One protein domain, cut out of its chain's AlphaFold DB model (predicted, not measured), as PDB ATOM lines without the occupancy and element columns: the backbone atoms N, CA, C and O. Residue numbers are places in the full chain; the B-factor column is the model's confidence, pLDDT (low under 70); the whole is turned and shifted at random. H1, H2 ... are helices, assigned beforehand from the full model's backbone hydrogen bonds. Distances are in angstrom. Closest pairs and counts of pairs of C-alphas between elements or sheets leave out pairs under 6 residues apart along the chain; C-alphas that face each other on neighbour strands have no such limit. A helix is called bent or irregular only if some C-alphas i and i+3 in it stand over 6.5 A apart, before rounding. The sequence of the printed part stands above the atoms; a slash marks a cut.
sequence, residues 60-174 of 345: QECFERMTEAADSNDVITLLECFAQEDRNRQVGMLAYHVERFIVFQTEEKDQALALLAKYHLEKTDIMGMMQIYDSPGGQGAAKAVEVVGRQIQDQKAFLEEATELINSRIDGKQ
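Overview. This is residues 60 to 174 of the 345 residues of an uncharacterized protein of Blastopirellula marina (UniProt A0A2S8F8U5). One long helix, H3, runs through the middle of the model, with the hairpin of H5 and H6 packed on one side of it and H4 and H7, side by side, on the other. H6 crosses H3 at nearly a right angle, and a second small hairpin, H1 and H2, sits beyond the first end of H3, reaching H7 through H2. The printed part has 115 residues with seven named helices, H1 to H7 in order along the chain, and no named strand; the class is all helix. It is compact, with a radius of gyration of the C-alphas of 14.9 A, and spans 40 by 39 by 25 A.

Along the chain. H1, residues 60 to 71, begins at C-alpha 60 (-55.635, -25.567, -22.240) and is 16.8 A long. H2 is residues 75 to 80. H3, residues 84 to 103, is 28.4 A long and begins at C-alpha 84 (-55.936, -38.660, -9.513). H4 is residues 109 to 118, 14.1 A long, H5 is residues 126 to 133, and H6 is residues 141 to 151, 16.0 A long. H7, residues 155 to 174, is 28.5 A long and ends at C-alpha 174 (-32.961, -53.563, -30.798). It has a kink of 26 degrees near residue 167 and is neither bent nor irregular, but only just: C-alphas 166 and 169 are 6.2 A apart.

Arrangement. H3 is the hub, touching four helices. It touches H6 about perpendicular, at 85 degrees, with the C-alphas of Gly 92 and Gly 149 closest, 3.9 A apart. With residues 95 to 99 alone it touches H5, closest at C-alphas 96 and 126, 6.0 A. H5 and H6 form a helical hairpin, closest at C-alphas 133 and 141, 5.0 A. H3 and H4 form another, closest at C-alphas 102 and 109, 4.7 A. With residues 91 to 98 alone H3 touches H7, the same way at a steep tilt of 47 degrees, closest at C-alphas 91 and 159, 6.6 A. H4 and H7 touch at a shallow tilt of 12 degrees, opposite ways, closest at C-alphas 115 and 162, 7.5 A. H2 and H7 only just touch, with 3 pairs of C-alphas within 8 A, the closest 76 and 156, 6.7 A. H1 and H2 form a helical hairpin, closest at C-alphas 66 and 78, 5.2 A; H1 and H3 are apart. Every O i to N i+4 pair is within hydrogen-bond range in H1, H2, H4, H5 and H6, against 14 of 16 in H3 and 14 of 16 in H7.

Size, cuts and confidence. The two C-alphas farthest apart are those of Gln 60 and Gln 105, 44.0 A. The printed part has no cut, and no link is long. The mean pLDDT of the printed part is 82.7; residues 132 to 140 and 169 to 174 are under 70.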
ATOM      1  N   GLN A  60     -56.416 -25.735 -21.010       79.62
ATOM      2  CA  GLN A  60     -55.635 -25.567 -22.240       79.62
ATOM      3  C   GLN A  60     -54.124 -25.604 -21.962       79.62
ATOM      4  O   GLN A  60     -53.383 -26.272 -22.674       79.62
ATOM      5  N   GLU A  61     -53.671 -24.959 -20.884       81.00
ATOM      6  CA  GLU A  61     -52.259 -24.986 -20.481       81.00
ATOM      7  C   GLU A  61     -51.807 -26.399 -20.081       81.00
ATOM      8  O   GLU A  61     -50.703 -26.820 -20.421       81.00
ATOM      9  N   CYS A  62     -52.662 -27.156 -19.387       81.31
ATOM     10  CA  CYS A  62     -52.361 -28.549 -19.063       81.31
ATOM     11  C   CYS A  62     -52.281 -29.415 -20.329       81.31
ATOM     12  O   CYS A  62     -51.372 -30.229 -20.453       81.31
ATOM     13  N   PHE A  63     -53.173 -29.199 -21.298       80.69
ATOM     14  CA  PHE A  63     -53.137 -29.899 -22.579       80.69
ATOM     15  C   PHE A  63     -51.841 -29.633 -23.367       80.69
ATOM     16  O   PHE A  63     -51.185 -30.565 -23.836       80.69
ATOM     17  N   GLU A  64     -51.436 -28.367 -23.474       85.81
ATOM     18  CA  GLU A  64     -50.200 -27.968 -24.156       85.81
ATOM     19  C   GLU A  64     -48.965 -28.568 -23.473       85.81
ATOM     20  O   GLU A  64     -48.106 -29.147 -24.139       85.81
ATOM     21  N   ARG A  65     -48.919 -28.527 -22.136       82.94
ATOM     22  CA  ARG A  65     -47.842 -29.147 -21.351       82.94
ATOM     23  C   ARG A  65     -47.815 -30.660 -21.487       82.94
ATOM     24  O   ARG A  65     -46.734 -31.228 -21.572       82.94
ATOM     25  N   MET A  66     -48.973 -31.313 -21.508       83.06
ATOM     26  CA  MET A  66     -49.069 -32.754 -21.726       83.06
ATOM     27  C   MET A  66     -48.527 -33.126 -23.108       83.06
ATOM     28  O   MET A  66     -47.794 -34.099 -23.228       83.06
ATOM     29  N   THR A  67     -48.825 -32.325 -24.131       81.56
ATOM     30  CA  THR A  67     -48.325 -32.539 -25.496       81.56
ATOM     31  C   THR A  67     -46.800 -32.396 -25.556       81.56
ATOM     32  O   THR A  67     -46.115 -33.297 -26.030       81.56
ATOM     33  N   GLU A  68     -46.244 -31.322 -24.980       86.50
ATOM     34  CA  GLU A  68     -44.789 -31.123 -24.902       86.50
ATOM     35  C   GLU A  68     -44.099 -32.222 -24.072       86.50
ATOM     36  O   GLU A  68     -43.015 -32.701 -24.415       86.50
ATOM     37  N   ALA A  69     -44.731 -32.652 -22.979       81.94
ATOM     38  CA  ALA A  69     -44.239 -33.729 -22.134       81.94
ATOM     39  C   ALA A  69     -44.251 -35.079 -22.859       81.94
ATOM     40  O   ALA A  69     -43.311 -35.858 -22.712       81.94
ATOM     41  N   ALA A  70     -45.265 -35.339 -23.686       75.94
ATOM     42  CA  ALA A  70     -45.322 -36.532 -24.519       75.94
ATOM     43  C   ALA A  70     -44.197 -36.533 -25.569       75.94
ATOM     44  O   ALA A  70     -43.486 -37.526 -25.697       75.94
ATOM     45  N   ASP A  71     -43.962 -35.400 -26.237       77.19
ATOM     46  CA  ASP A  71     -42.887 -35.251 -27.232       77.19
ATOM     47  C   ASP A  71     -41.481 -35.383 -26.622       77.19
ATOM     48  O   ASP A  71     -40.535 -35.824 -27.281       77.19
ATOM     49  N   SER A  72     -41.328 -34.996 -25.354       78.25
ATOM     50  CA  SER A  72     -40.057 -35.037 -24.623       78.25
ATOM     51  C   SER A  72     -39.875 -36.272 -23.734       78.25
ATOM     52  O   SER A  72     -38.835 -36.391 -23.083       78.25
ATOM     53  N   ASN A  73     -40.842 -37.200 -23.726       70.38
ATOM     54  CA  ASN A  73     -40.906 -38.336 -22.798       70.38
ATOM     55  C   ASN A  73     -40.777 -37.922 -21.315       70.38
ATOM     56  O   ASN A  73     -40.215 -38.650 -20.495       70.38
ATOM     57  N   ASP A  74     -41.296 -36.750 -20.951       78.69
ATOM     58  CA  ASP A  74     -41.357 -36.269 -19.574       78.69
ATOM     59  C   ASP A  74     -42.577 -36.865 -18.858       78.69
ATOM     60  O   ASP A  74     -43.620 -36.232 -18.675       78.69
ATOM     61  N   VAL A  75     -42.423 -38.126 -18.446       75.00
ATOM     62  CA  VAL A  75     -43.451 -38.922 -17.757       75.00
ATOM     63  C   VAL A  75     -44.014 -38.192 -16.534       75.00
ATOM     64  O   VAL A  75     -45.191 -38.323 -16.218       75.00
ATOM     65  N   ILE A  76     -43.215 -37.360 -15.869       76.69
ATOM     66  CA  ILE A  76     -43.633 -36.646 -14.662       76.69
ATOM     67  C   ILE A  76     -44.652 -35.567 -14.982       76.69
ATOM     68  O   ILE A  76     -45.718 -35.532 -14.368       76.69
ATOM     69  N   THR A  77     -44.353 -34.726 -15.971       80.12
ATOM     70  CA  THR A  77     -45.280 -33.672 -16.394       80.12
ATOM     71  C   THR A  77     -46.578 -34.274 -16.953       80.12
ATOM     72  O   THR A  77     -47.653 -33.717 -16.728       80.12
ATOM     73  N   LEU A  78     -46.513 -35.441 -17.611       77.88
ATOM     74  CA  LEU A  78     -47.709 -36.168 -18.064       77.88
ATOM     75  C   LEU A  78     -48.629 -36.554 -16.896       77.88
ATOM     76  O   LEU A  78     -49.831 -36.296 -16.938       77.88
ATOM     77  N   LEU A  79     -48.066 -37.129 -15.831       74.94
ATOM     78  CA  LEU A  79     -48.835 -37.609 -14.678       74.94
ATOM     79  C   LEU A  79     -49.440 -36.488 -13.841       74.94
ATOM     80  O   LEU A  79     -50.523 -36.659 -13.283       74.94
ATOM     81  N   GLU A  80     -48.744 -35.358 -13.728       80.38
ATOM     82  CA  GLU A  80     -49.236 -34.181 -13.003       80.38
ATOM     83  C   GLU A  80     -50.470 -33.566 -13.676       80.38
ATOM     84  O   GLU A  80     -51.268 -32.901 -13.016       80.38
ATOM     85  N   CYS A  81     -50.655 -33.823 -14.972       79.25
ATOM     86  CA  CYS A  81     -51.811 -33.381 -15.739       79.25
ATOM     87  C   CYS A  81     -52.997 -34.362 -15.719       79.25
ATOM     88  O   CYS A  81     -54.086 -34.007 -16.172       79.25
ATOM     89  N   PHE A  82     -52.827 -35.577 -15.191       80.94
ATOM     90  CA  PHE A  82     -53.912 -36.551 -15.073       80.94
ATOM     91  C   PHE A  82     -54.739 -36.344 -13.804       80.94
ATOM     92  O   PHE A  82     -54.220 -35.995 -12.739       80.94
ATOM     93  N   ALA A  83     -56.042 -36.635 -13.909       81.25
ATOM     94  CA  ALA A  83     -56.888 -36.804 -12.736       81.25
ATOM     95  C   ALA A  83     -56.296 -37.887 -11.821       81.25
ATOM     96  O   ALA A  83     -55.642 -38.828 -12.283       81.25
ATOM     97  N   GLN A  84     -56.505 -37.753 -10.512       83.50
ATOM     98  CA  GLN A  84     -55.936 -38.660  -9.513       83.50
ATOM     99  C   GLN A  84     -56.295 -40.124  -9.809       83.50
ATOM    100  O   GLN A  84     -55.456 -41.010  -9.666       83.50
ATOM    101  N   GLU A  85     -57.533 -40.370 -10.227       81.56
ATOM    102  CA  GLU A  85     -58.076 -41.681 -10.566       81.56
ATOM    103  C   GLU A  85     -57.357 -42.284 -11.777       81.56
ATOM    104  O   GLU A  85     -56.919 -43.434 -11.723       81.56
ATOM    105  N   ASP A  86     -57.164 -41.496 -12.835       81.81
ATOM    106  CA  ASP A  86     -56.456 -41.930 -14.042       81.81
ATOM    107  C   ASP A  86     -54.976 -42.174 -13.759       81.81
ATOM    108  O   ASP A  86     -54.411 -43.170 -14.212       81.81
ATOM    109  N   ARG A  87     -54.353 -41.325 -12.936       86.75
ATOM    110  CA  ARG A  87     -52.975 -41.529 -12.488       86.75
ATOM    111  C   ARG A  87     -52.834 -42.834 -11.709       86.75
ATOM    112  O   ARG A  87     -51.957 -43.634 -12.021       86.75
ATOM    113  N   ASN A  88     -53.726 -43.089 -10.749       90.81
ATOM    114  CA  ASN A  88     -53.749 -44.348 -10.004       90.81
ATOM    115  C   ASN A  88     -53.946 -45.542 -10.950       90.81
ATOM    116  O   ASN A  88     -53.249 -46.543 -10.829       90.81
ATOM    117  N   ARG A  89     -54.859 -45.440 -11.923       88.12
ATOM    118  CA  ARG A  89     -55.088 -46.501 -12.910       88.12
ATOM    119  C   ARG A  89     -53.825 -46.803 -13.718       88.12
ATOM    120  O   ARG A  89     -53.464 -47.967 -13.838       88.12
ATOM    121  N   GLN A  90     -53.136 -45.783 -14.227       87.12
ATOM    122  CA  GLN A  90     -51.906 -45.951 -15.010       87.12
ATOM    123  C   GLN A  90     -50.776 -46.584 -14.190       87.12
ATOM    124  O   GLN A  90     -50.137 -47.539 -14.630       87.12
ATOM    125  N   VAL A  91     -50.576 -46.101 -12.962       92.81
ATOM    126  CA  VAL A  91     -49.606 -46.668 -12.015       92.81
ATOM    127  C   VAL A  91     -49.913 -48.143 -11.742       92.81
ATOM    128  O   VAL A  91     -49.017 -48.985 -11.798       92.81
ATOM    129  N   GLY A  92     -51.181 -48.477 -11.495       94.00
ATOM    130  CA  GLY A  92     -51.602 -49.854 -11.263       94.00
ATOM    131  C   GLY A  92     -51.447 -50.759 -12.480       94.00
ATOM    132  O   GLY A  92     -51.029 -51.904 -12.333       94.00
ATOM    133  N   MET A  93     -51.719 -50.249 -13.684       90.81
ATOM    134  CA  MET A  93     -51.474 -50.982 -14.929       90.81
ATOM    135  C   MET A  93     -49.990 -51.316 -15.101       90.81
ATOM    136  O   MET A  93     -49.649 -52.432 -15.488       90.81
ATOM    137  N   LEU A  94     -49.092 -50.385 -14.771       92.44
ATOM    138  CA  LEU A  94     -47.654 -50.651 -14.806       92.44
ATOM    139  C   LEU A  94     -47.227 -51.669 -13.747       92.44
ATOM    140  O   LEU A  94     -46.449 -52.565 -14.062       92.44
ATOM    141  N   ALA A  95     -47.790 -51.618 -12.538       95.56
ATOM    142  CA  ALA A  95     -47.563 -52.651 -11.525       95.56
ATOM    143  C   ALA A  95     -48.017 -54.042 -11.992       95.56
ATOM    144  O   ALA A  95     -47.277 -55.011 -11.829       95.56
ATOM    145  N   TYR A  96     -49.171 -54.131 -12.659       93.69
ATOM    146  CA  TYR A  96     -49.626 -55.363 -13.303       93.69
ATOM    147  C   TYR A  96     -48.634 -55.858 -14.371       93.69
ATOM    148  O   TYR A  96     -48.290 -57.039 -14.409       93.69
ATOM    149  N   HIS A  97     -48.111 -54.970 -15.223       90.62
ATOM    150  CA  HIS A  97     -47.098 -55.349 -16.213       90.62
ATOM    151  C   HIS A  97     -45.790 -55.841 -15.582       90.62
ATOM    152  O   HIS A  97     -45.205 -56.796 -16.092       90.62
ATOM    153  N   VAL A  98     -45.353 -55.241 -14.474       94.25
ATOM    154  CA  VAL A  98     -44.181 -55.705 -13.719       94.25
ATOM    155  C   VAL A  98     -44.436 -57.089 -13.114       94.25
ATOM    156  O   VAL A  98     -43.595 -57.976 -13.244       94.25
ATOM    157  N   GLU A  99     -45.607 -57.324 -12.515       93.12
ATOM    158  CA  GLU A  99     -45.963 -58.627 -11.936       93.12
ATOM    159  C   GLU A  99     -45.957 -59.754 -12.983       93.12
ATOM    160  O   GLU A  99     -45.534 -60.878 -12.700       93.12
ATOM    161  N   ARG A 100     -46.320 -59.451 -14.234       90.62
ATOM    162  CA  ARG A 100     -46.242 -60.425 -15.333       90.62
ATOM    163  C   ARG A 100     -44.834 -60.991 -15.537       90.62
ATOM    164  O   ARG A 100     -44.727 -62.166 -15.881       90.62
ATOM    165  N   PHE A 101     -43.763 -60.230 -15.299       89.88
ATOM    166  CA  PHE A 101     -42.395 -60.773 -15.366       89.88
ATOM    167  C   PHE A 101     -42.165 -61.897 -14.350       89.88
ATOM    168  O   PHE A 101     -41.453 -62.863 -14.620       89.88
ATOM    169  N   ILE A 102     -42.833 -61.814 -13.201       89.50
ATOM    170  CA  ILE A 102     -42.747 -62.799 -12.125       89.50
ATOM    171  C   ILE A 102     -43.555 -64.044 -12.485       89.50
ATOM    172  O   ILE A 102     -43.027 -65.158 -12.429       89.50
ATOM    173  N   VAL A 103     -44.813 -63.848 -12.891       86.19
ATOM    174  CA  VAL A 103     -45.750 -64.923 -13.254       86.19
ATOM    175  C   VAL A 103     -45.218 -65.748 -14.425       86.19
ATOM    176  O   VAL A 103     -45.207 -66.976 -14.362       86.19
ATOM    177  N   PHE A 104     -44.729 -65.082 -15.475       85.62
ATOM    178  CA  PHE A 104     -44.187 -65.743 -16.666       85.62
ATOM    179  C   PHE A 104     -42.711 -66.137 -16.533       85.62
ATOM    180  O   PHE A 104     -42.133 -66.621 -17.503       85.62
ATOM    181  N   GLN A 105     -42.109 -65.956 -15.352       86.50
ATOM    182  CA  GLN A 105     -40.725 -66.331 -15.047       86.50
ATOM    183  C   GLN A 105     -39.709 -65.808 -16.077       86.50
ATOM    184  O   GLN A 105     -38.880 -66.564 -16.582       86.50
ATOM    185  N   THR A 106     -39.784 -64.518 -16.410       86.62
ATOM    186  CA  THR A 106     -38.838 -63.903 -17.352       86.62
ATOM    187  C   THR A 106     -37.464 -63.687 -16.710       86.62
ATOM    188  O   THR A 106     -37.290 -63.868 -15.503       86.62
ATOM    189  N   GLU A 107     -36.468 -63.296 -17.507       88.69
ATOM    190  CA  GLU A 107     -35.102 -63.022 -17.027       88.69
ATOM    191  C   GLU A 107     -35.069 -61.879 -15.997       88.69
ATOM    192  O   GLU A 107     -34.262 -61.875 -15.072       88.69
ATOM    193  N   GLU A 108     -36.004 -60.939 -16.113       91.38
ATOM    194  CA  GLU A 108     -36.160 -59.776 -15.245       91.38
ATOM    195  C   GLU A 108     -36.972 -60.072 -13.972       91.38
ATOM    196  O   GLU A 108     -37.216 -59.167 -13.174       91.38
ATOM    197  N   LYS A 109     -37.389 -61.327 -13.744       91.81
ATOM    198  CA  LYS A 109     -38.223 -61.729 -12.599       91.81
ATOM    199  C   LYS A 109     -37.692 -61.216 -11.260       91.81
ATOM    200  O   LYS A 109     -38.468 -60.706 -10.455       91.81
ATOM    201  N   ASP A 110     -36.394 -61.356 -11.005       94.00
ATOM    202  CA  ASP A 110     -35.808 -60.964  -9.718       94.00
ATOM    203  C   ASP A 110     -35.806 -59.437  -9.537       94.00
ATOM    204  O   ASP A 110     -36.031 -58.936  -8.434       94.00
ATOM    205  N   GLN A 111     -35.625 -58.690 -10.629       95.19
ATOM    206  CA  GLN A 111     -35.713 -57.228 -10.636       95.19
ATOM    207  C   GLN A 111     -37.160 -56.765 -10.438       95.19
ATOM    208  O   GLN A 111     -37.408 -55.856  -9.650       95.19
ATOM    209  N   ALA A 112     -38.120 -57.433 -11.083       95.25
ATOM    210  CA  ALA A 112     -39.545 -57.186 -10.899       95.25
ATOM    211  C   ALA A 112     -39.992 -57.454  -9.453       95.25
ATOM    212  O   ALA A 112     -40.671 -56.621  -8.856       95.25
ATOM    213  N   LEU A 113     -39.557 -58.571  -8.852       95.50
ATOM    214  CA  LEU A 113     -39.807 -58.890  -7.441       95.50
ATOM    215  C   LEU A 113     -39.230 -57.823  -6.507       95.50
ATOM    216  O   LEU A 113     -39.920 -57.363  -5.598       95.50
ATOM    217  N   ALA A 114     -37.978 -57.416  -6.732       96.81
ATOM    218  CA  ALA A 114     -37.332 -56.378  -5.935       96.81
ATOM    219  C   ALA A 114     -38.055 -55.028  -6.059       96.81
ATOM    220  O   ALA A 114     -38.235 -54.338  -5.053       96.81
ATOM    221  N   LEU A 115     -38.506 -54.677  -7.267       96.94
ATOM    222  CA  LEU A 115     -39.255 -53.455  -7.522       96.94
ATOM    223  C   LEU A 115     -40.608 -53.476  -6.801       96.94
ATOM    224  O   LEU A 115     -40.896 -52.561  -6.035       96.94
ATOM    225  N   LEU A 116     -41.415 -54.530  -6.960       96.25
ATOM    226  CA  LEU A 116     -42.701 -54.626  -6.256       96.25
ATOM    227  C   LEU A 116     -42.521 -54.616  -4.731       96.25
ATOM    228  O   LEU A 116     -43.272 -53.930  -4.042       96.25
ATOM    229  N   ALA A 117     -41.493 -55.284  -4.198       96.94
ATOM    230  CA  ALA A 117     -41.194 -55.273  -2.764       96.94
ATOM    231  C   ALA A 117     -40.781 -53.890  -2.241       96.94
ATOM    232  O   ALA A 117     -41.206 -53.479  -1.159       96.94
ATOM    233  N   LYS A 118     -39.986 -53.137  -3.011       97.50
ATOM    234  CA  LYS A 118     -39.589 -51.765  -2.661       97.50
ATOM    235  C   LYS A 118     -40.801 -50.847  -2.485       97.50
ATOM    236  O   LYS A 118     -40.774 -49.971  -1.625       97.50
ATOM    237  N   TYR A 119     -41.853 -51.072  -3.269       97.00
ATOM    238  CA  TYR A 119     -43.089 -50.290  -3.248       97.00
ATOM    239  C   TYR A 119     -44.243 -50.980  -2.497       97.00
ATOM    240  O   TYR A 119     -45.392 -50.572  -2.640       97.00
ATOM    241  N   HIS A 120     -43.935 -51.974  -1.650       96.25
ATOM    242  CA  HIS A 120     -44.881 -52.665  -0.760       96.25
ATOM    243  C   HIS A 120     -46.026 -53.410  -1.467       96.25
ATOM    244  O   HIS A 120     -47.134 -53.513  -0.937       96.25
ATOM    245  N   LEU A 121     -45.762 -53.927  -2.666       95.06
ATOM    246  CA  LEU A 121     -46.705 -54.705  -3.471       95.06
ATOM    247  C   LEU A 121     -46.379 -56.206  -3.495       95.06
ATOM    248  O   LEU A 121     -47.058 -56.961  -4.177       95.06
ATOM    249  N   GLU A 122     -45.381 -56.686  -2.746       89.56
ATOM    250  CA  GLU A 122     -44.898 -58.075  -2.831       89.56
ATOM    251  C   GLU A 122     -45.900 -59.144  -2.375       89.56
ATOM    252  O   GLU A 122     -45.710 -60.330  -2.638       89.56
ATOM    253  N   LYS A 123     -46.956 -58.735  -1.666       88.81
ATOM    254  CA  LYS A 123     -48.055 -59.612  -1.225       88.81
ATOM    255  C   LYS A 123     -49.371 -59.314  -1.932       88.81
ATOM    256  O   LYS A 123     -50.382 -59.936  -1.610       88.81
ATOM    257  N   THR A 124     -49.375 -58.334  -2.826       89.44
ATOM    258  CA  THR A 124     -50.561 -57.951  -3.576       89.44
ATOM    259  C   THR A 124     -50.633 -58.851  -4.798       89.44
ATOM    260  O   THR A 124     -49.780 -58.758  -5.669       89.44
ATOM    261  N   ASP A 125     -51.634 -59.728  -4.845       87.31
ATOM    262  CA  ASP A 125     -51.926 -60.561  -6.016       87.31
ATOM    263  C   ASP A 125     -52.673 -59.715  -7.057       87.31
ATOM    264  O   ASP A 125     -53.906 -59.670  -7.076       87.31
ATOM    265  N   ILE A 126     -51.930 -58.946  -7.859       88.12
ATOM    266  CA  ILE A 126     -52.511 -57.956  -8.777       88.12
ATOM    267  C   ILE A 126     -53.266 -58.685  -9.896       88.12
ATOM    268  O   ILE A 126     -54.391 -58.309 -10.232       88.12
ATOM    269  N   MET A 127     -52.696 -59.759 -10.444       83.62
ATOM    270  CA  MET A 127     -53.319 -60.586 -11.473       83.62
ATOM    271  C   MET A 127     -54.558 -61.322 -10.952       83.62
ATOM    272  O   MET A 127     -55.576 -61.338 -11.645       83.62
ATOM    273  N   GLY A 128     -54.522 -61.877  -9.737       81.25
ATOM    274  CA  GLY A 128     -55.695 -62.487  -9.111       81.25
ATOM    275  C   GLY A 128     -56.792 -61.466  -8.813       81.25
ATOM    276  O   GLY A 128     -57.966 -61.736  -9.059       81.25
ATOM    277  N   MET A 129     -56.429 -60.247  -8.391       80.88
ATOM    278  CA  MET A 129     -57.388 -59.143  -8.303       80.88
ATOM    279  C   MET A 129     -58.038 -58.898  -9.671       80.88
ATOM    280  O   MET A 129     -59.261 -58.914  -9.757       80.88
ATOM    281  N   MET A 130     -57.263 -58.756 -10.748       75.88
ATOM    282  CA  MET A 130     -57.800 -58.543 -12.103       75.88
ATOM    283  C   MET A 130     -58.778 -59.642 -12.542       75.88
ATOM    284  O   MET A 130     -59.818 -59.316 -13.101       75.88
ATOM    285  N   GLN A 131     -58.499 -60.911 -12.229       71.25
ATOM    286  CA  GLN A 131     -59.381 -62.043 -12.548       71.25
ATOM    287  C   GLN A 131     -60.706 -62.013 -11.774       71.25
ATOM    288  O   GLN A 131     -61.750 -62.341 -12.329       71.25
ATOM    289  N   ILE A 132     -60.691 -61.589 -10.506       60.62
ATOM    290  CA  ILE A 132     -61.920 -61.430  -9.712       60.62
ATOM    291  C   ILE A 132     -62.788 -60.302 -10.288       60.62
ATOM    292  O   ILE A 132     -64.012 -60.403 -10.281       60.62
ATOM    293  N   TYR A 133     -62.174 -59.237 -10.805       59.16
ATOM    294  CA  TYR A 133     -62.889 -58.088 -11.370       59.16
ATOM    295  C   TYR A 133     -63.302 -58.246 -12.844       59.16
ATOM    296  O   TYR A 133     -64.052 -57.403 -13.329       59.16
ATOM    297  N   ASP A 134     -62.854 -59.304 -13.528       53.16
ATOM    298  CA  ASP A 134     -63.311 -59.720 -14.868       53.16
ATOM    299  C   ASP A 134     -64.530 -60.666 -14.798       53.16
ATOM    300  O   ASP A 134     -64.983 -61.221 -15.796       53.16
ATOM    301  N   SER A 135     -65.069 -60.881 -13.591       48.22
ATOM    302  CA  SER A 135     -66.283 -61.667 -13.387       48.22
ATOM    303  C   SER A 135     -67.548 -60.857 -13.726       48.22
ATOM    304  O   SER A 135     -67.581 -59.642 -13.486       48.22
ATOM    305  N   PRO A 136     -68.613 -61.506 -14.244       41.09
ATOM    306  CA  PRO A 136     -69.875 -60.836 -14.549       41.09
ATOM    307  C   PRO A 136     -70.441 -60.145 -13.295       41.09
ATOM    308  O   PRO A 136     -70.825 -60.810 -12.332       41.09
ATOM    309  N   GLY A 137     -70.466 -58.807 -13.294       49.62
ATOM    310  CA  GLY A 137     -70.989 -57.976 -12.200       49.62
ATOM    311  C   GLY A 137     -69.952 -57.277 -11.302       49.62
ATOM    312  O   GLY A 137     -70.340 -56.624 -10.329       49.62
ATOM    313  N   GLY A 138     -68.648 -57.382 -11.583       48.09
ATOM    314  CA  GLY A 138     -67.614 -56.584 -10.910       48.09
ATOM    315  C   GLY A 138     -67.518 -55.153 -11.458       48.09
ATOM    316  O   GLY A 138     -67.772 -54.924 -12.629       48.09
ATOM    317  N   GLN A 139     -67.054 -54.178 -10.658       51.22
ATOM    318  CA  GLN A 139     -66.776 -52.790 -11.113       51.22
ATOM    319  C   GLN A 139     -65.604 -52.673 -12.131       51.22
ATOM    320  O   GLN A 139     -64.997 -51.609 -12.277       51.22
ATOM    321  N   GLY A 140     -65.279 -53.765 -12.827       65.69
ATOM    322  CA  GLY A 140     -64.285 -53.877 -13.882       65.69
ATOM    323  C   GLY A 140     -62.834 -53.925 -13.402       65.69
ATOM    324  O   GLY A 140     -62.447 -53.334 -12.388       65.69
ATOM    325  N   ALA A 141     -61.992 -54.575 -14.208       73.62
ATOM    326  CA  ALA A 141     -60.530 -54.596 -14.102       73.62
ATOM    327  C   ALA A 141     -59.912 -53.201 -13.855       73.62
ATOM    328  O   ALA A 141     -58.948 -53.049 -13.103       73.62
ATOM    329  N   ALA A 142     -60.528 -52.150 -14.407       76.31
ATOM    330  CA  ALA A 142     -60.132 -50.758 -14.227       76.31
ATOM    331  C   ALA A 142     -60.114 -50.294 -12.756       76.31
ATOM    332  O   ALA A 142     -59.296 -49.438 -12.404       76.31
ATOM    333  N   LYS A 143     -60.987 -50.838 -11.895       80.50
ATOM    334  CA  LYS A 143     -61.019 -50.494 -10.467       80.50
ATOM    335  C   LYS A 143     -59.929 -51.214  -9.679       80.50
ATOM    336  O   LYS A 143     -59.362 -50.632  -8.757       80.50
ATOM    337  N   ALA A 144     -59.601 -52.444 -10.073       84.00
ATOM    338  CA  ALA A 144     -58.535 -53.236  -9.465       84.00
ATOM    339  C   ALA A 144     -57.185 -52.515  -9.570       84.00
ATOM    340  O   ALA A 144     -56.522 -52.272  -8.561       84.00
ATOM    341  N   VAL A 145     -56.826 -52.087 -10.783       88.00
ATOM    342  CA  VAL A 145     -55.569 -51.366 -11.028       88.00
ATOM    343  C   VAL A 145     -55.567 -49.988 -10.375       88.00
ATOM    344  O   VAL A 145     -54.553 -49.584  -9.822       88.00
ATOM    345  N   GLU A 146     -56.700 -49.283 -10.317       90.25
ATOM    346  CA  GLU A 146     -56.789 -48.025  -9.565       90.25
ATOM    347  C   GLU A 146     -56.482 -48.238  -8.070       90.25
ATOM    348  O   GLU A 146     -55.728 -47.468  -7.470       90.25
ATOM    349  N   VAL A 147     -57.026 -49.301  -7.459       91.12
ATOM    350  CA  VAL A 147     -56.756 -49.646  -6.053       91.12
ATOM    351  C   VAL A 147     -55.273 -49.932  -5.837       91.12
ATOM    352  O   VAL A 147     -54.713 -49.416  -4.871       91.12
ATOM    353  N   VAL A 148     -54.647 -50.699  -6.731       93.62
ATOM    354  CA  VAL A 148     -53.209 -51.005  -6.674       93.62
ATOM    355  C   VAL A 148     -52.380 -49.734  -6.814       93.62
ATOM    356  O   VAL A 148     -51.539 -49.455  -5.966       93.62
ATOM    357  N   GLY A 149     -52.646 -48.898  -7.819       93.62
ATOM    358  CA  GLY A 149     -51.865 -47.679  -8.017       93.62
ATOM    359  C   GLY A 149     -52.006 -46.676  -6.875       93.62
ATOM    360  O   GLY A 149     -51.046 -45.982  -6.544       93.62
ATOM    361  N   ARG A 150     -53.157 -46.645  -6.195       95.00
ATOM    362  CA  ARG A 150     -53.348 -45.851  -4.971       95.00
ATOM    363  C   ARG A 150     -52.509 -46.352  -3.786       95.00
ATOM    364  O   ARG A 150     -52.217 -45.561  -2.895       95.00
ATOM    365  N   GLN A 151     -52.150 -47.636  -3.734       95.25
ATOM    366  CA  GLN A 151     -51.300 -48.183  -2.664       95.25
ATOM    367  C   GLN A 151     -49.840 -47.723  -2.789       95.25
ATOM    368  O   GLN A 151     -49.125 -47.684  -1.788       95.25
ATOM    369  N   ILE A 152     -49.411 -47.323  -3.988       95.56
ATOM    370  CA  ILE A 152     -48.058 -46.830  -4.243       95.56
ATOM    371  C   ILE A 152     -47.953 -45.377  -3.769       95.56
ATOM    372  O   ILE A 152     -48.525 -44.477  -4.377       95.56
ATOM    373  N   GLN A 153     -47.219 -45.141  -2.677       92.06
ATOM    374  CA  GLN A 153     -47.070 -43.797  -2.099       92.06
ATOM    375  C   GLN A 153     -46.227 -42.873  -2.985       92.06
ATOM    376  O   GLN A 153     -46.622 -41.737  -3.243       92.06
ATOM    377  N   ASP A 154     -45.091 -43.367  -3.484       93.38
ATOM    378  CA  ASP A 154     -44.225 -42.634  -4.410       93.38
ATOM    379  C   ASP A 154     -44.470 -43.100  -5.849       93.38
ATOM    380  O   ASP A 154     -43.696 -43.845  -6.451       93.38
ATOM    381  N   GLN A 155     -45.620 -42.687  -6.387       91.38
ATOM    382  CA  GLN A 155     -46.052 -43.043  -7.742       91.38
ATOM    383  C   GLN A 155     -45.050 -42.586  -8.805       91.38
ATOM    384  O   GLN A 155     -44.876 -43.257  -9.815       91.38
ATOM    385  N   LYS A 156     -44.381 -41.454  -8.573       88.94
ATOM    386  CA  LYS A 156     -43.398 -40.892  -9.495       88.94
ATOM    387  C   LYS A 156     -42.169 -41.795  -9.601       88.94
ATOM    388  O   LYS A 156     -41.839 -42.219 -10.706       88.94
ATOM    389  N   ALA A 157     -41.525 -42.100  -8.475       91.62
ATOM    390  CA  ALA A 157     -40.328 -42.935  -8.483       91.62
ATOM    391  C   ALA A 157     -40.643 -44.352  -8.990       91.62
ATOM    392  O   ALA A 157     -39.876 -44.916  -9.772       91.62
ATOM    393  N   PHE A 158     -41.816 -44.890  -8.634       94.88
ATOM    394  CA  PHE A 158     -42.265 -46.183  -9.144       94.88
ATOM    395  C   PHE A 158     -42.371 -46.194 -10.668       94.88
ATOM    396  O   PHE A 158     -41.884 -47.119 -11.308       94.88
ATOM    397  N   LEU A 159     -43.005 -45.177 -11.256       90.50
ATOM    398  CA  LEU A 159     -43.203 -45.107 -12.700       90.50
ATOM    399  C   LEU A 159     -41.885 -44.990 -13.463       90.50
ATOM    400  O   LEU A 159     -41.742 -45.644 -14.493       90.50
ATOM    401  N   GLU A 160     -40.931 -44.204 -12.961       88.94
ATOM    402  CA  GLU A 160     -39.590 -44.098 -13.548       88.94
ATOM    403  C   GLU A 160     -38.887 -45.470 -13.558       88.94
ATOM    404  O   GLU A 160     -38.488 -45.948 -14.621       88.94
ATOM    405  N   GLU A 161     -38.824 -46.153 -12.409       92.94
ATOM    406  CA  GLU A 161     -38.152 -47.456 -12.274       92.94
ATOM    407  C   GLU A 161     -38.872 -48.590 -13.022       92.94
ATOM    408  O   GLU A 161     -38.231 -49.431 -13.654       92.94
ATOM    409  N   ALA A 162     -40.208 -48.618 -12.990       92.81
ATOM    410  CA  ALA A 162     -41.006 -49.613 -13.706       92.81
ATOM    411  C   ALA A 162     -40.870 -49.452 -15.223       92.81
ATOM    412  O   ALA A 162     -40.750 -50.441 -15.946       92.81
ATOM    413  N   THR A 163     -40.853 -48.209 -15.708       88.06
ATOM    414  CA  THR A 163     -40.661 -47.917 -17.132       88.06
ATOM    415  C   THR A 163     -39.250 -48.286 -17.578       88.06
ATOM    416  O   THR A 163     -39.099 -48.885 -18.639       88.06
ATOM    417  N   GLU A 164     -38.222 -47.998 -16.774       89.94
ATOM    418  CA  GLU A 164     -36.846 -48.432 -17.045       89.94
ATOM    419  C   GLU A 164     -36.748 -49.961 -17.135       89.94
ATOM    420  O   GLU A 164     -36.211 -50.488 -18.113       89.94
ATOM    421  N   LEU A 165     -37.345 -50.681 -16.177       90.25
ATOM    422  CA  LEU A 165     -37.391 -52.143 -16.179       90.25
ATOM    423  C   LEU A 165     -38.058 -52.686 -17.451       90.25
ATOM    424  O   LEU A 165     -37.489 -53.540 -18.130       90.25
ATOM    425  N   ILE A 166     -39.231 -52.165 -17.815       86.62
ATOM    426  CA  ILE A 166     -39.989 -52.614 -18.993       86.62
ATOM    427  C   ILE A 166     -39.258 -52.273 -20.304       86.62
ATOM    428  O   ILE A 166     -39.221 -53.096 -21.225       86.62
ATOM    429  N   ASN A 167     -38.651 -51.087 -20.393       81.06
ATOM    430  CA  ASN A 167     -37.979 -50.607 -21.602       81.06
ATOM    431  C   ASN A 167     -36.585 -51.207 -21.803       81.06
ATOM    432  O   ASN A 167     -36.150 -51.321 -22.948       81.06
ATOM    433  N   SER A 168     -35.908 -51.660 -20.742       77.44
ATOM    434  CA  SER A 168     -34.598 -52.327 -20.844       77.44
ATOM    435  C   SER A 168     -34.611 -53.510 -21.830       77.44
ATOM    436  O   SER A 168     -33.641 -53.760 -22.548       77.44
ATOM    437  N   ARG A 169     -35.766 -54.171 -21.971       64.94
ATOM    438  CA  ARG A 169     -36.011 -55.244 -22.940       64.94
ATOM    439  C   ARG A 169     -36.146 -54.755 -24.384       64.94
ATOM    440  O   ARG A 169     -35.797 -55.482 -25.313       64.94
ATOM    441  N   ILE A 170     -36.685 -53.556 -24.589       58.28
ATOM    442  CA  ILE A 170     -36.888 -52.967 -25.919       58.28
ATOM    443  C   ILE A 170     -35.529 -52.598 -26.519       58.28
ATOM    444  O   ILE A 170     -35.234 -52.980 -27.654       58.28
ATOM    445  N   ASP A 171     -34.669 -51.965 -25.725       55.84
ATOM    446  CA  ASP A 171     -33.329 -51.561 -26.156       55.84
ATOM    447  C   ASP A 171     -32.371 -52.764 -26.258       55.84
ATOM    448  O   ASP A 171     -31.541 -52.837 -27.170       55.84
ATOM    449  N   GLY A 172     -32.531 -53.769 -25.386       51.75
ATOM    450  CA  GLY A 172     -31.807 -55.042 -25.468       51.75
ATOM    451  C   GLY A 172     -32.122 -55.840 -26.740       51.75
ATOM    452  O   GLY A 172     -31.219 -56.410 -27.349       51.75
ATOM    453  N   LYS A 173     -33.379 -55.819 -27.206       48.22
ATOM    454  CA  LYS A 173     -33.805 -56.493 -28.447       48.22
ATOM    455  C   LYS A 173     -33.533 -55.691 -29.719       48.22
ATOM    456  O   LYS A 173     -33.401 -56.295 -30.782       48.22
ATOM    457  N   GLN A 174     -33.396 -54.365 -29.646       44.47
ATOM    458  CA  GLN A 174     -32.961 -53.563 -30.798       44.47
ATOM    459  C   GLN A 174     -31.513 -53.863 -31.213       44.47
ATOM    460  O   GLN A 174     -31.206 -53.794 -32.401       44.47
TER     461      GLN A 174